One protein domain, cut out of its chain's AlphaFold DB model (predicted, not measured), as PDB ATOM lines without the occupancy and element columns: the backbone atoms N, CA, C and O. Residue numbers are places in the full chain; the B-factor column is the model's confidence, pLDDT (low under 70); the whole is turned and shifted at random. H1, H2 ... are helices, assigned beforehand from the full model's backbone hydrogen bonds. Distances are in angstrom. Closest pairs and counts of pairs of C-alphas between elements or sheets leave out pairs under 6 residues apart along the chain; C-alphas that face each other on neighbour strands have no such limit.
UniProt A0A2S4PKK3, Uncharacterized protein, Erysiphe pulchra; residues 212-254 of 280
ATOM      1  N   MET A 212     320.487 283.501 216.010       87.06
ATOM      2  CA  MET A 212     321.457 283.168 214.975       87.06
ATOM      3  C   MET A 212     320.815 283.063 213.583       87.06
ATOM      4  O   MET A 212     321.321 283.662 212.636       87.06
ATOM      5  N   ASP A 213     319.655 282.410 213.462       86.69
ATOM      6  CA  ASP A 213     318.927 282.293 212.187       86.69
ATOM      7  C   ASP A 213     318.491 283.665 211.664       86.69
ATOM      8  O   ASP A 213     318.567 283.960 210.469       86.69
ATOM      9  N   LEU A 214     318.054 284.545 212.568       86.12
ATOM     10  CA  LEU A 214     317.648 285.902 212.206       86.12
ATOM     11  C   LEU A 214     318.823 286.760 211.748       86.12
ATOM     12  O   LEU A 214     318.639 287.607 210.869       86.12
ATOM     13  N   ASP A 215     320.006 286.562 212.328       88.69
ATOM     14  CA  ASP A 215     321.215 287.255 211.896       88.69
ATOM     15  C   ASP A 215     321.624 286.806 210.489       88.69
ATOM     16  O   ASP A 215     321.824 287.653 209.617       88.69
ATOM     17  N   MET A 216     321.611 285.496 210.211       91.19
ATOM     18  CA  MET A 216     321.878 284.980 208.862       91.19
ATOM     19  C   MET A 216     320.907 285.560 207.828       91.19
ATOM     20  O   MET A 216     321.334 286.154 206.838       91.19
ATOM     21  N   LEU A 217     319.600 285.518 208.109       92.50
ATOM     22  CA  LEU A 217     318.580 286.102 207.231       92.50
ATOM     23  C   LEU A 217     318.716 287.624 207.078       92.50
ATOM     24  O   LEU A 217     318.172 288.199 206.140       92.50
ATOM     25  N   SER A 218     319.380 288.317 208.006       90.62
ATOM     26  CA  SER A 218     319.646 289.759 207.905       90.62
ATOM     27  C   SER A 218     320.824 290.091 206.994       90.62
ATOM     28  O   SER A 218     320.884 291.212 206.475       90.62
ATOM     29  N   ARG A 219     321.737 289.135 206.806       92.56
ATOM     30  CA  ARG A 219     322.927 289.258 205.957       92.56
ATOM     31  C   ARG A 219     322.645 288.916 204.496       92.56
ATOM     32  O   ARG A 219     323.351 289.417 203.628       92.56
ATOM     33  N   GLU A 220     321.599 288.140 204.215       93.50
ATOM     34  CA  GLU A 220     321.139 287.834 202.855       93.50
ATOM     35  C   GLU A 220     320.512 289.059 202.169       93.50
ATOM     36  O   GLU A 220     319.289 289.219 202.066       93.50
ATOM     37  N   LYS A 221     321.379 289.952 201.692       95.12
ATOM     38  CA  LYS A 221     321.014 291.125 200.906       95.12
ATOM     39  C   LYS A 221     321.471 290.961 199.463       95.12
ATOM     40  O   LYS A 221     322.539 290.415 199.201       95.12
ATOM     41  N   GLY A 222     320.651 291.435 198.533       92.94
ATOM     42  CA  GLY A 222     321.036 291.585 197.138       92.94
ATOM     43  C   GLY A 222     322.054 292.711 196.948       92.94
ATOM     44  O   GLY A 222     322.411 293.429 197.885       92.94
ATOM     45  N   LEU A 223     322.485 292.894 195.699       93.69
ATOM     46  CA  LEU A 223     323.418 293.956 195.297       93.69
ATOM     47  C   LEU A 223     322.891 295.373 195.593       93.69
ATOM     48  O   LEU A 223     323.666 296.308 195.740       93.69
ATOM     49  N   ASP A 224     321.574 295.529 195.721       93.25
ATOM     50  CA  ASP A 224     320.887 296.776 196.066       93.25
ATOM     51  C   ASP A 224     320.810 297.039 197.585       93.25
ATOM     52  O   ASP A 224     320.164 297.991 198.028       93.25
ATOM     53  N   GLY A 225     321.418 296.172 198.402       92.69
ATOM     54  CA  GLY A 225     321.374 296.242 199.861       92.69
ATOM     55  C   GLY A 225     320.011 295.883 200.467       92.69
ATOM     56  O   GLY A 225     319.835 295.997 201.687       92.69
ATOM     57  N   ARG A 226     319.040 295.442 199.656       93.19
ATOM     58  CA  ARG A 226     317.728 294.980 200.125       93.19
ATOM     59  C   ARG A 226     317.768 293.490 200.407       93.19
ATOM     60  O   ARG A 226     318.556 292.758 199.827       93.19
ATOM     61  N   LEU A 227     316.898 293.028 201.302       94.12
ATOM     62  CA  LEU A 227     316.752 291.595 201.557       94.12
ATOM     63  C   LEU A 227     316.342 290.869 200.280       94.12
ATOM     64  O   LEU A 227     315.451 291.332 199.563       94.12
ATOM     65  N   THR A 228     316.941 289.705 200.044       95.44
ATOM     66  CA  THR A 228     316.523 288.836 198.943       95.44
ATOM     67  C   THR A 228     315.047 288.424 199.111       95.44
ATOM     68  O   THR A 228     314.503 288.441 200.229       95.44
ATOM     69  N   PRO A 229     314.351 288.041 198.023       94.06
ATOM     70  CA  PRO A 229     312.989 287.514 198.116       94.06
ATOM     71  C   PRO A 229     312.891 286.303 199.054       94.06
ATOM     72  O   PRO A 229     311.943 286.203 199.835       94.06
ATOM     73  N   GLN A 230     313.908 285.437 199.035       94.62
ATOM     74  CA  GLN A 230     314.017 284.268 199.904       94.62
ATOM     75  C   GLN A 230     314.104 284.667 201.382       94.62
ATOM     76  O   GLN A 230     313.257 284.247 202.171       94.62
ATOM     77  N   ALA A 231     315.029 285.561 201.746       94.38
ATOM     78  CA  ALA A 231     315.159 286.052 203.117       94.38
ATOM     79  C   ALA A 231     313.885 286.769 203.600       94.38
ATOM     80  O   ALA A 231     313.452 286.629 204.748       94.38
ATOM     81  N   SER A 232     313.222 287.506 202.704       94.69
ATOM     82  CA  SER A 232     311.949 288.176 202.988       94.69
ATOM     83  C   SER A 232     310.807 287.189 203.263       94.69
ATOM     84  O   SER A 232     309.961 287.451 204.123       94.69
ATOM     85  N   ASN A 233     310.765 286.061 202.551       92.62
ATOM     86  CA  ASN A 233     309.785 284.995 202.764       92.62
ATOM     87  C   ASN A 233     310.068 284.219 204.052       92.62
ATOM     88  O   ASN A 233     309.144 284.012 204.836       92.62
ATOM     89  N   ALA A 234     311.333 283.898 204.329       92.69
ATOM     90  CA  ALA A 234     311.746 283.252 205.573       92.69
ATOM     91  C   ALA A 234     311.396 284.101 206.811       92.69
ATOM     92  O   ALA A 234     310.885 283.602 207.809       92.69
ATOM     93  N   ARG A 235     311.555 285.429 206.749       92.38
ATOM     94  CA  ARG A 235     311.081 286.303 207.839       92.38
ATOM     95  C   ARG A 235     309.564 286.271 208.010       92.38
ATOM     96  O   ARG A 235     309.081 286.315 209.141       92.38
ATOM     97  N   ARG A 236     308.812 286.199 206.906       91.00
ATOM     98  CA  ARG A 236     307.346 286.096 206.949       91.00
ATOM     99  C   ARG A 236     306.889 284.779 207.571       91.00
ATOM    100  O   ARG A 236     305.982 284.824 208.395       91.00
ATOM    101  N   SER A 237     307.528 283.653 207.244       90.62
ATOM    102  CA  SER A 237     307.207 282.355 207.856       90.62
ATOM    103  C   SER A 237     307.520 282.327 209.356       90.62
ATOM    104  O   SER A 237     306.778 281.724 210.122       90.62
ATOM    105  N   LEU A 238     308.530 283.083 209.802       89.94
ATOM    106  CA  LEU A 238     308.820 283.314 211.224       89.94
ATOM    107  C   LEU A 238     307.878 284.330 211.905       89.94
ATOM    108  O   LEU A 238     308.086 284.682 213.068       89.94
ATOM    109  N   GLY A 239     306.863 284.853 211.206       91.75
ATOM    110  CA  GLY A 239     305.927 285.841 211.751       91.75
ATOM    111  C   GLY A 239     306.570 287.199 212.059       91.75
ATOM    112  O   GLY A 239     306.125 287.912 212.966       91.75
ATOM    113  N   ARG A 240     307.637 287.557 211.334       92.25
ATOM    114  CA  ARG A 240     308.383 288.808 211.502       92.25
ATOM    115  C   ARG A 240     308.218 289.736 210.310       92.25
ATOM    116  O   ARG A 240     308.090 289.338 209.152       92.25
ATOM    117  N   CYS A 241     308.273 291.028 210.595       93.75
ATOM    118  CA  CYS A 241     308.227 292.057 209.575       93.75
ATOM    119  C   CYS A 241     309.553 292.108 208.802       93.75
ATOM    120  O   CYS A 241     310.577 292.452 209.385       93.75
ATOM    121  N   TYR A 242     309.555 291.892 207.482       91.50
ATOM    122  CA  TYR A 242     310.801 291.993 206.707       91.50
ATOM    123  C   TYR A 242     311.425 293.405 206.724       91.50
ATOM    124  O   TYR A 242     312.632 293.523 206.546       91.50
ATOM    125  N   ARG A 243     310.642 294.465 206.998       91.75
ATOM    126  CA  ARG A 243     311.125 295.861 207.052       91.75
ATOM    127  C   ARG A 243     311.784 296.243 208.377       91.75
ATOM    128  O   ARG A 243     312.832 296.869 208.368       91.75
ATOM    129  N   CYS A 244     311.157 295.906 209.507       92.88
ATOM    130  CA  CYS A 244     311.617 296.330 210.841       92.88
ATOM    131  C   CYS A 244     312.081 295.177 211.743       92.88
ATOM    132  O   CYS A 244     312.419 295.409 212.896       92.88
ATOM    133  N   ASN A 245     312.043 293.937 211.248       90.69
ATOM    134  CA  ASN A 245     312.408 292.698 211.944       90.69
ATOM    135  C   ASN A 245     311.673 292.406 213.274       90.69
ATOM    136  O   ASN A 245     311.991 291.441 213.971       90.69
ATOM    137  N   GLN A 246     310.662 293.201 213.633       92.25
ATOM    138  CA  GLN A 246     309.847 292.936 214.817       92.25
ATOM    139  C   GLN A 246     308.862 291.792 214.554       92.25
ATOM    140  O   GLN A 246     308.283 291.685 213.466       92.25
ATOM    141  N   SER A 247     308.700 290.931 215.556       91.50
ATOM    142  CA  SER A 247     307.717 289.849 215.578       91.50
ATOM    143  C   SER A 247     306.293 290.385 215.727       91.50
ATOM    144  O   SER A 247     306.072 291.531 216.118       91.50
ATOM    145  N   GLY A 248     305.313 289.555 215.365       90.12
ATOM    146  CA  GLY A 248     303.895 289.840 215.598       90.12
ATOM    147  C   GLY A 248     303.261 290.819 214.609       90.12
ATOM    148  O   GLY A 248     302.095 291.165 214.765       90.12
ATOM    149  N   ARG A 249     303.986 291.258 213.570       89.38
ATOM    150  CA  ARG A 249     303.400 292.075 212.501       89.38
ATOM    151  C   ARG A 249     304.016 291.820 211.134       89.38
ATOM    152  O   ARG A 249     305.219 291.625 210.985       89.38
ATOM    153  N   LEU A 250     303.165 291.904 210.118       89.69
ATOM    154  CA  LEU A 250     303.553 291.847 208.713       89.69
ATOM    155  C   LEU A 250     303.975 293.231 208.209       89.69
ATOM    156  O   LEU A 250     303.662 294.261 208.804       89.69
ATOM    157  N   ALA A 251     304.678 293.278 207.077       89.62
ATOM    158  CA  ALA A 251     305.146 294.536 206.492       89.62
ATOM    159  C   ALA A 251     304.025 295.511 206.106       89.62
ATOM    160  O   ALA A 251     304.254 296.719 206.099       89.62
ATOM    161  N   ILE A 252     302.824 294.998 205.829       88.56
ATOM    162  CA  ILE A 252     301.632 295.814 205.573       88.56
ATOM    163  C   ILE A 252     301.258 296.690 206.781       88.56
ATOM    164  O   ILE A 252     300.820 297.820 206.579       88.56
ATOM    165  N   ASN A 253     301.561 296.209 207.994       89.88
ATOM    166  CA  ASN A 253     301.317 296.860 209.285       89.88
ATOM    167  C   ASN A 253     302.602 297.459 209.886       89.88
ATOM    168  O   ASN A 253     302.686 297.707 211.087       89.88
ATOM    169  N   CYS A 254     303.663 297.616 209.089       92.69
ATOM    170  CA  CYS A 254     304.908 298.188 209.581       92.69
ATOM    171  C   CYS A 254     304.767 299.713 209.703       92.69
ATOM    172  O   CYS A 254     304.467 300.347 208.692       92.69
TER     173      CYS A 254
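AT A GLANCE: This is residues 212 to 254 of the 280 residues of an uncharacterized protein of Erysiphe pulchra (UniProt A0A2S4PKK3). There is little regular structure here: two short helices, H2 and H1, make a helical hairpin, and a long stretch without a named element, residues 238 to 254, follows H2 in the chain and winds in loops, its C-alphas 3 to 14 A from the mean of all C-alphas. The printed part has 43 residues with two named helices, H1 then H2, and no named strand; the class is all helix, though the named elements hold only 17 residues. It is compact, with a radius of gyration of the C-alphas of 9.6 A and spans of 27 by 22 by 14 A.

IN THESE COORDINATES: H2, residues 229 to 237, is 12.4 A long, from C-alpha 229 at (312.989, 287.514, 198.116) to C-alpha 237 at (307.207, 282.355, 207.856). H1, residues 212 to 219, is 11.0 A long and begins at C-alpha 212 at (321.457, 283.168, 214.975).

HOW THE PARTS SIT: H2 and H1 touch; their closest C-alphas, those of Ala 231 and Leu 217, are 5.4 A apart. They run opposite ways at a shallow tilt of 34 degrees, only just short of steep. In H1 and H2 every O i to N i+4 pair is within hydrogen-bond range.

THE WHOLE: The two C-alphas farthest apart, those of Leu 223 and Gly 248, are 28.5 A apart. The link from H1 to H2, 9 residues, is short. The printed part has no cut, and no printed residue is under 70 in pLDDT.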